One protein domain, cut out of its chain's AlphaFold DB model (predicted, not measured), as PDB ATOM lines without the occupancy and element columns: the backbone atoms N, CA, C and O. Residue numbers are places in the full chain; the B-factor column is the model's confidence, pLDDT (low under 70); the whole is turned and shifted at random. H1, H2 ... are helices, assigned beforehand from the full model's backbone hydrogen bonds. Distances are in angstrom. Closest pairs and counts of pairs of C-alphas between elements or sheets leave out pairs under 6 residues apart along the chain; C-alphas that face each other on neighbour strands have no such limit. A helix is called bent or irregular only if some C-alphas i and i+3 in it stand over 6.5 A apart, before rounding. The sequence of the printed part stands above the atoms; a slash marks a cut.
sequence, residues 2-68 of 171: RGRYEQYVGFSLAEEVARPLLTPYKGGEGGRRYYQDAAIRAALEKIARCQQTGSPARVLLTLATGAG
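What this domain is: This is residues 2 to 68 of the 171 residues of the protein "ResIII domain-containing protein" of Microcystis aeruginosa Ma_AC_P_19900807_S299 (UniProt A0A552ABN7). One long helix, H3, makes the backbone of this domain, with the short H2 side by side with it and running back the other way, and the short H1 set crosswise near H3. After H3 an unnamed stretch folds back, and its residues 57 to 64 run along H3 on the side away from H2. The printed part has 67 residues with three named helices, in the order H1, H2, H3, and no named strand; the class is all helix. It is only just compact, close to loose, with a radius of gyration of the C-alphas of 13.1 A, and spans 34 by 25 by 20 A.

Where its parts are: Find C-alpha 2 at (9.516, 55.016, -35.213); there H1 begins, residues 2 to 9. Go on to C-alpha 16 at (11.776, 46.294, -21.539), where H2 begins, residues 16 to 22; it is irregular, with C-alphas 17 and 20 standing 7.4 A apart. H3, residues 34 to 52, runs 26.8 A to C-alpha 52 at (3.962, 50.794, -18.166).

How they stand to each other: Look first at H2 and H3, a helical hairpin: they touch, the closest C-alphas being those of Val 17 and Ala 48 at 4.9 A. They run opposite ways at a shallow tilt of 6 degrees. H1 and H3 are close but not clearly touching, with the C-alphas of Val 9 and Glu 45 closest at 6.6 A. Their lines are about perpendicular, at 75 degrees. H1 and H2 are apart. In H1 and H3 every O i to N i+4 pair is within hydrogen-bond range; in H2 1 of 3 is, beside 3 of 4 O i to N i+3 pairs.

The domain as a whole: The C-alphas farthest apart are those of Gly 3 and Thr 65, 36.4 A. The printed part has no cut. The link from H2 to H3, 11 residues, is long; residues 53 to 68 hold no named element. The mean pLDDT of the printed part is 89.6, and residues 29 to 30 are under 70.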
ATOM      1  N   ARG A   2       9.436  55.473 -36.619       82.50
ATOM      2  CA  ARG A   2       9.516  55.016 -35.213       82.50
ATOM      3  C   ARG A   2       8.860  55.950 -34.181       82.50
ATOM      4  O   ARG A   2       7.979  55.503 -33.461       82.50
ATOM      5  N   GLY A   3       9.203  57.242 -34.176       83.12
ATOM      6  CA  GLY A   3       8.673  58.186 -33.175       83.12
ATOM      7  C   GLY A   3       7.146  58.350 -33.198       83.12
ATOM      8  O   GLY A   3       6.520  58.425 -32.149       83.12
ATOM      9  N   ARG A   4       6.514  58.311 -34.383       85.31
ATOM     10  CA  ARG A   4       5.044  58.368 -34.506       85.31
ATOM     11  C   ARG A   4       4.374  57.116 -33.937       85.31
ATOM     12  O   ARG A   4       3.282  57.201 -33.387       85.31
ATOM     13  N   TYR A   5       5.019  55.960 -34.084       85.50
ATOM     14  CA  TYR A   5       4.520  54.712 -33.524       85.50
ATOM     15  C   TYR A   5       4.665  54.684 -32.001       85.50
ATOM     16  O   TYR A   5       3.688  54.383 -31.335       85.50
ATOM     17  N   GLU A   6       5.817  55.088 -31.453       90.50
ATOM     18  CA  GLU A   6       6.040  55.215 -30.001       90.50
ATOM     19  C   GLU A   6       5.031  56.175 -29.347       90.50
ATOM     20  O   GLU A   6       4.445  55.845 -28.319       90.50
ATOM     21  N   GLN A   7       4.728  57.309 -29.992       87.12
ATOM     22  CA  GLN A   7       3.660  58.217 -29.553       87.12
ATOM     23  C   GLN A   7       2.269  57.565 -29.582       87.12
ATOM     24  O   GLN A   7       1.479  57.767 -28.666       87.12
ATOM     25  N   TYR A   8       1.962  56.783 -30.620       86.25
ATOM     26  CA  TYR A   8       0.685  56.075 -30.730       86.25
ATOM     27  C   TYR A   8       0.539  54.960 -29.686       86.25
ATOM     28  O   TYR A   8      -0.547  54.761 -29.133       86.25
ATOM     29  N   VAL A   9       1.610  54.203 -29.426       86.25
ATOM     30  CA  VAL A   9       1.569  53.111 -28.449       86.25
ATOM     31  C   VAL A   9       1.715  53.602 -27.011       86.25
ATOM     32  O   VAL A   9       1.170  52.966 -26.120       86.25
ATOM     33  N   GLY A  10       2.343  54.755 -26.777       87.12
ATOM     34  CA  GLY A  10       2.482  55.359 -25.449       87.12
ATOM     35  C   GLY A  10       3.638  54.801 -24.612       87.12
ATOM     36  O   GLY A  10       3.619  54.944 -23.395       87.12
ATOM     37  N   PHE A  11       4.621  54.156 -25.244       89.31
ATOM     38  CA  PHE A  11       5.860  53.676 -24.620       89.31
ATOM     39  C   PHE A  11       6.997  53.674 -25.650       89.31
ATOM     40  O   PHE A  11       6.751  53.601 -26.861       89.31
ATOM     41  N   SER A  12       8.249  53.758 -25.192       92.31
ATOM     42  CA  SER A  12       9.405  53.662 -26.085       92.31
ATOM     43  C   SER A  12       9.675  52.213 -26.485       92.31
ATOM     44  O   SER A  12       9.643  51.307 -25.655       92.31
ATOM     45  N   LEU A  13      10.057  51.977 -27.743       91.00
ATOM     46  CA  LEU A  13      10.505  50.649 -28.172       91.00
ATOM     47  C   LEU A  13      11.860  50.244 -27.577       91.00
ATOM     48  O   LEU A  13      12.284  49.109 -27.761       91.00
ATOM     49  N   ALA A  14      12.557  51.157 -26.896       91.56
ATOM     50  CA  ALA A  14      13.767  50.831 -26.147       91.56
ATOM     51  C   ALA A  14      13.472  50.222 -24.762       91.56
ATOM     52  O   ALA A  14      14.375  49.663 -24.144       91.56
ATOM     53  N   GLU A  15      12.237  50.335 -24.265       92.75
ATOM     54  CA  GLU A  15      11.862  49.845 -22.941       92.75
ATOM     55  C   GLU A  15      11.704  48.322 -22.911       92.75
ATOM     56  O   GLU A  15      11.381  47.672 -23.909       92.75
ATOM     57  N   GLU A  16      11.891  47.738 -21.727       92.75
ATOM     58  CA  GLU A  16      11.776  46.294 -21.539       92.75
ATOM     59  C   GLU A  16      10.379  45.777 -21.903       92.75
ATOM     60  O   GLU A  16      10.267  44.749 -22.568       92.75
ATOM     61  N   VAL A  17       9.321  46.530 -21.586       92.94
ATOM     62  CA  VAL A  17       7.927  46.178 -21.913       92.94
ATOM     63  C   VAL A  17       7.687  45.985 -23.419       92.94
ATOM     64  O   VAL A  17       6.773  45.267 -23.818       92.94
ATOM     65  N   ALA A  18       8.530  46.571 -24.279       94.62
ATOM     66  CA  ALA A  18       8.418  46.468 -25.731       94.62
ATOM     67  C   ALA A  18       9.144  45.247 -26.329       94.62
ATOM     68  O   ALA A  18       8.941  44.935 -27.506       94.62
ATOM     69  N   ARG A  19       9.973  44.525 -25.560       95.56
ATOM     70  CA  ARG A  19      10.791  43.408 -26.078       95.56
ATOM     71  C   ARG A  19       9.986  42.336 -26.828       95.56
ATOM     72  O   ARG A  19      10.431  41.941 -27.911       95.56
ATOM     73  N   PRO A  20       8.797  41.892 -26.369       95.62
ATOM     74  CA  PRO A  20       7.996  40.932 -27.124       95.62
ATOM     75  C   PRO A  20       7.582  41.442 -28.504       95.62
ATOM     76  O   PRO A  20       7.493  40.647 -29.431       95.62
ATOM     77  N   LEU A  21       7.348  42.747 -28.684       93.25
ATOM     78  CA  LEU A  21       6.974  43.310 -29.991       93.25
ATOM     79  C   LEU A  21       8.116  43.180 -30.999       93.25
ATOM     80  O   LEU A  21       7.875  42.835 -32.156       93.25
ATOM     81  N   LEU A  22       9.347  43.405 -30.537       93.06
ATOM     82  CA  LEU A  22      10.564  43.366 -31.351       93.06
ATOM     83  C   LEU A  22      11.104  41.950 -31.573       93.06
ATOM     84  O   LEU A  22      11.916  41.729 -32.468       93.06
ATOM     85  N   THR A  23      10.655  40.988 -30.770       93.62
ATOM     86  CA  THR A  23      11.084  39.593 -30.872       93.62
ATOM     87  C   THR A  23      10.592  38.986 -32.191       93.62
ATOM     88  O   THR A  23       9.385  39.010 -32.450       93.62
ATOM     89  N   PRO A  24      11.465  38.435 -33.050       91.44
ATOM     90  CA  PRO A  24      11.035  37.832 -34.305       91.44
ATOM     91  C   PRO A  24      10.189  36.584 -34.045       91.44
ATOM     92  O   PRO A  24      10.313  35.912 -33.024       91.44
ATOM     93  N   TYR A  25       9.311  36.252 -34.986       89.12
ATOM     94  CA  TYR A  25       8.557  35.010 -34.890       89.12
ATOM     95  C   TYR A  25       9.440  33.803 -35.213       89.12
ATOM     96  O   TYR A  25      10.165  33.788 -36.212       89.12
ATOM     97  N   LYS A  26       9.319  32.749 -34.405       81.19
ATOM     98  CA  LYS A  26       9.990  31.471 -34.644       81.19
ATOM     99  C   LYS A  26       9.469  30.842 -35.946       81.19
ATOM    100  O   LYS A  26       8.263  30.686 -36.112       81.19
ATOM    101  N   GLY A  27      10.373  30.504 -36.871       76.75
ATOM    102  CA  GLY A  27      10.024  29.970 -38.200       76.75
ATOM    103  C   GLY A  27       9.809  31.023 -39.299       76.75
ATOM    104  O   GLY A  27       9.414  30.666 -40.404       76.75
ATOM    105  N   GLY A  28      10.086  32.305 -39.026       71.94
ATOM    106  CA  GLY A  28      10.049  33.379 -40.026       71.94
ATOM    107  C   GLY A  28       8.668  34.013 -40.228       71.94
ATOM    108  O   GLY A  28       7.774  33.897 -39.385       71.94
ATOM    109  N   GLU A  29       8.499  34.746 -41.334       63.69
ATOM    110  CA  GLU A  29       7.296  35.551 -41.616       63.69
ATOM    111  C   GLU A  29       6.237  34.870 -42.492       63.69
ATOM    112  O   GLU A  29       5.058  35.202 -42.392       63.69
ATOM    113  N   GLY A  30       6.615  33.848 -43.264       56.91
ATOM    114  CA  GLY A  30       5.789  33.282 -44.341       56.91
ATOM    115  C   GLY A  30       4.591  32.406 -43.941       56.91
ATOM    116  O   GLY A  30       3.895  31.918 -44.821       56.91
ATOM    117  N   GLY A  31       4.330  32.184 -42.650       73.56
ATOM    118  CA  GLY A  31       3.273  31.267 -42.185       73.56
ATOM    119  C   GLY A  31       2.007  31.932 -41.636       73.56
ATOM    120  O   GLY A  31       1.078  31.232 -41.243       73.56
ATOM    121  N   ARG A  32       1.970  33.268 -41.543       87.31
ATOM    122  CA  ARG A  32       0.925  34.003 -40.809       87.31
ATOM    123  C   ARG A  32       0.013  34.788 -41.725       87.31
ATOM    124  O   ARG A  32       0.464  35.485 -42.627       87.31
ATOM    125  N   ARG A  33      -1.285  34.744 -41.430       90.75
ATOM    126  CA  ARG A  33      -2.253  35.650 -42.056       90.75
ATOM    127  C   ARG A  33      -2.137  37.028 -41.406       90.75
ATOM    128  O   ARG A  33      -1.920  37.119 -40.197       90.75
ATOM    129  N   TYR A  34      -2.336  38.092 -42.182       91.69
ATOM    130  CA  TYR A  34      -2.155  39.474 -41.711       91.69
ATOM    131  C   TYR A  34      -2.944  39.782 -40.424       91.69
ATOM    132  O   TYR A  34      -2.441  40.448 -39.524       91.69
ATOM    133  N   TYR A  35      -4.162  39.252 -40.294       92.25
ATOM    134  CA  TYR A  35      -5.006  39.487 -39.124       92.25
ATOM    135  C   TYR A  35      -4.510  38.754 -37.872       92.25
ATOM    136  O   TYR A  35      -4.773  39.204 -36.761       92.25
ATOM    137  N   GLN A  36      -3.790  37.638 -38.029       94.25
ATOM    138  CA  GLN A  36      -3.181  36.930 -36.901       94.25
ATOM    139  C   GLN A  36      -2.017  37.750 -36.353       94.25
ATOM    140  O   GLN A  36      -1.913  37.918 -35.142       94.25
ATOM    141  N   ASP A  37      -1.189  38.308 -37.239       93.38
ATOM    142  CA  ASP A  37      -0.117  39.225 -36.848       93.38
ATOM    143  C   ASP A  37      -0.676  40.486 -36.174       93.38
ATOM    144  O   ASP A  37      -0.251  40.833 -35.073       93.38
ATOM    145  N   ALA A  38      -1.705  41.100 -36.766       93.81
ATOM    146  CA  ALA A  38      -2.372  42.263 -36.189       93.81
ATOM    147  C   ALA A  38      -2.947  41.969 -34.792       93.81
ATOM    148  O   ALA A  38      -2.770  42.773 -33.879       93.81
ATOM    149  N   ALA A  39      -3.579  40.806 -34.594       95.62
ATOM    150  CA  ALA A  39      -4.119  40.397 -33.299       95.62
ATOM    151  C   ALA A  39      -3.020  40.200 -32.241       95.62
ATOM    152  O   ALA A  39      -3.155  40.676 -31.114       95.62
ATOM    153  N   ILE A  40      -1.913  39.540 -32.603       95.81
ATOM    154  CA  ILE A  40      -0.767  39.328 -31.704       95.81
ATOM    155  C   ILE A  40      -0.131  40.669 -31.339       95.81
ATOM    156  O   ILE A  40       0.113  40.938 -30.163       95.81
ATOM    157  N   ARG A  41       0.101  41.535 -32.327       95.25
ATOM    158  CA  ARG A  41       0.693  42.857 -32.118       95.25
ATOM    159  C   ARG A  41      -0.189  43.734 -31.234       95.25
ATOM    160  O   ARG A  41       0.315  44.298 -30.269       95.25
ATOM    161  N   ALA A  42      -1.494  43.793 -31.496       95.81
ATOM    162  CA  ALA A  42      -2.437  44.551 -30.675       95.81
ATOM    163  C   ALA A  42      -2.470  44.049 -29.222       95.81
ATOM    164  O   ALA A  42      -2.483  44.853 -28.289       95.81
ATOM    165  N   ALA A  43      -2.427  42.726 -29.016       97.19
ATOM    166  CA  ALA A  43      -2.349  42.138 -27.682       97.19
ATOM    167  C   ALA A  43      -1.058  42.547 -26.955       97.19
ATOM    168  O   ALA A  43      -1.119  43.014 -25.818       97.19
ATOM    169  N   LEU A  44       0.098  42.436 -27.615       96.88
ATOM    170  CA  LEU A  44       1.391  42.819 -27.041       96.88
ATOM    171  C   LEU A  44       1.479  44.320 -26.742       96.88
ATOM    172  O   LEU A  44       1.946  44.698 -25.674       96.88
ATOM    173  N   GLU A  45       0.978  45.181 -27.631       96.06
ATOM    174  CA  GLU A  45       0.911  46.627 -27.392       96.06
ATOM    175  C   GLU A  45       0.036  46.971 -26.184       96.06
ATOM    176  O   GLU A  45       0.370  47.868 -25.410       96.06
ATOM    177  N   LYS A  46      -1.100  46.282 -26.018       95.81
ATOM    178  CA  LYS A  46      -1.974  46.480 -24.858       95.81
ATOM    179  C   LYS A  46      -1.295  46.017 -23.571       95.81
ATOM    180  O   LYS A  46      -1.362  46.738 -22.579       95.81
ATOM    181  N   ILE A  47      -0.637  44.856 -23.591       95.19
ATOM    182  CA  ILE A  47       0.110  44.321 -22.444       95.19
ATOM    183  C   ILE A  47       1.225  45.291 -22.040       95.19
ATOM    184  O   ILE A  47       1.284  45.673 -20.874       95.19
ATOM    185  N   ALA A  48       2.038  45.749 -22.994       95.25
ATOM    186  CA  ALA A  48       3.138  46.679 -22.745       95.25
ATOM    187  C   ALA A  48       2.650  48.007 -22.146       95.25
ATOM    188  O   ALA A  48       3.176  48.458 -21.131       95.25
ATOM    189  N   ARG A  49       1.576  48.592 -22.701       94.25
ATOM    190  CA  ARG A  49       0.933  49.790 -22.130       94.25
ATOM    191  C   ARG A  49       0.495  49.578 -20.689       94.25
ATOM    192  O   ARG A  49       0.766  50.413 -19.838       94.25
ATOM    193  N   CYS A  50      -0.199  48.474 -20.421       93.88
ATOM    194  CA  CYS A  50      -0.703  48.169 -19.087       93.88
ATOM    195  C   CYS A  50       0.435  47.967 -18.077       93.88
ATOM    196  O   CYS A  50       0.335  48.465 -16.960       93.88
ATOM    197  N   GLN A  51       1.528  47.312 -18.477       92.00
ATOM    198  CA  GLN A  51       2.730  47.190 -17.648       92.00
ATOM    199  C   GLN A  51       3.338  48.563 -17.339       92.00
ATOM    200  O   GLN A  51       3.647  48.836 -16.182       92.00
ATOM    201  N   GLN A  52       3.423  49.446 -18.338       89.75
ATOM    202  CA  GLN A  52       3.962  50.794 -18.166       89.75
ATOM    203  C   GLN A  52       3.130  51.655 -17.207       89.75
ATOM    204  O   GLN A  52       3.679  52.425 -16.424       89.75
ATOM    205  N   THR A  53       1.802  51.525 -17.248       90.00
ATOM    206  CA  THR A  53       0.887  52.295 -16.390       90.00
ATOM    207  C   THR A  53       0.541  51.593 -15.075       90.00
ATOM    208  O   THR A  53      -0.336  52.066 -14.353       90.00
ATOM    209  N   GLY A  54       1.150  50.439 -14.774       90.62
ATOM    210  CA  GLY A  54       0.838  49.632 -13.586       90.62
ATOM    211  C   GLY A  54      -0.602  49.099 -13.539       90.62
ATOM    212  O   GLY A  54      -1.103  48.747 -12.475       90.62
ATOM    213  N   SER A  55      -1.301  49.069 -14.675       92.50
ATOM    214  CA  SER A  55      -2.694  48.627 -14.776       92.50
ATOM    215  C   SER A  55      -2.780  47.136 -15.126       92.50
ATOM    216  O   SER A  55      -1.919  46.627 -15.846       92.50
ATOM    217  N   PRO A  56      -3.829  46.409 -14.703       91.62
ATOM    218  CA  PRO A  56      -3.977  45.002 -15.062       91.62
ATOM    219  C   PRO A  56      -4.158  44.831 -16.578       91.62
ATOM    220  O   PRO A  56      -5.063  45.409 -17.187       91.62
ATOM    221  N   ALA A  57      -3.312  44.004 -17.191       93.62
ATOM    222  CA  ALA A  57      -3.402  43.682 -18.609       93.62
ATOM    223  C   ALA A  57      -4.515  42.653 -18.856       93.62
ATOM    224  O   ALA A  57      -4.414  41.496 -18.453       93.62
ATOM    225  N   ARG A  58      -5.583  43.072 -19.541       94.31
ATOM    226  CA  ARG A  58      -6.661  42.193 -20.015       94.31
ATOM    227  C   ARG A  58      -6.883  42.433 -21.501       94.31
ATOM    228  O   ARG A  58      -7.013  43.581 -21.930       94.31
ATOM    229  N   VAL A  59      -6.906  41.352 -22.276       95.19
ATOM    230  CA  VAL A  59      -7.071  41.381 -23.733       95.19
ATOM    231  C   VAL A  59      -8.190  40.418 -24.113       95.19
ATOM    232  O   VAL A  59      -8.153  39.252 -23.733       95.19
ATOM    233  N   LEU A  60      -9.163  40.907 -24.883       93.69
ATOM    234  CA  LEU A  60     -10.218  40.101 -25.491       93.69
ATOM    235  C   LEU A  60     -10.072  40.182 -27.012       93.69
ATOM    236  O   LEU A  60     -10.157  41.267 -27.583       93.69
ATOM    237  N   LEU A  61      -9.844  39.039 -27.660       92.06
ATOM    238  CA  LEU A  61      -9.759  38.935 -29.116       92.06
ATOM    239  C   LEU A  61     -11.007  38.226 -29.650       92.06
ATOM    240  O   LEU A  61     -11.177  37.020 -29.463       92.06
ATOM    241  N   THR A  62     -11.874  38.971 -30.335       91.00
ATOM    242  CA  THR A  62     -13.073  38.438 -30.989       91.00
ATOM    243  C   THR A  62     -12.710  37.885 -32.365       91.00
ATOM    244  O   THR A  62     -12.567  38.604 -33.350       91.00
ATOM    245  N   LEU A  63     -12.512  36.569 -32.422       88.56
ATOM    246  CA  LEU A  63     -12.068  35.856 -33.619       88.56
ATOM    247  C   LEU A  63     -13.095  34.796 -34.018       88.56
ATOM    248  O   LEU A  63     -13.597  34.067 -33.159       88.56
ATOM    249  N   ALA A  64     -13.348  34.671 -35.321       87.06
ATOM    250  CA  ALA A  64     -14.206  33.625 -35.872       87.06
ATOM    251  C   ALA A  64     -13.614  32.215 -35.663       87.06
ATOM    252  O   ALA A  64     -12.393  32.043 -35.531       87.06
ATOM    253  N   THR A  65     -14.469  31.187 -35.670       83.56
ATOM    254  CA  THR A  65     -14.027  29.785 -35.732       83.56
ATOM    255  C   THR A  65     -13.140  29.580 -36.967       83.56
ATOM    256  O   THR A  65     -13.409  30.120 -38.036       83.56
ATOM    257  N   GLY A  66     -12.030  28.852 -36.819       82.38
ATOM    258  CA  GLY A  66     -11.081  28.627 -37.919       82.38
ATOM    259  C   GLY A  66     -10.122  29.792 -38.223       82.38
ATOM    260  O   GLY A  66      -9.227  29.639 -39.052       82.38
ATOM    261  N   ALA A  67     -10.207  30.927 -37.514       86.06
ATOM    262  CA  ALA A  67      -9.242  32.033 -37.650       86.06
ATOM    263  C   ALA A  67      -7.837  31.705 -37.084       86.06
ATOM    264  O   ALA A  67      -6.890  32.477 -37.239       86.06
ATOM    265  N   GLY A  68      -7.678  30.554 -36.425       89.19
ATOM    266  CA  GLY A  68      -6.413  30.131 -35.824       89.19
ATOM    267  C   GLY A  68      -6.163  30.751 -34.448       89.19
ATOM    268  O   GLY A  68      -5.068  31.244 -34.187       89.19
TER     269      GLY A  68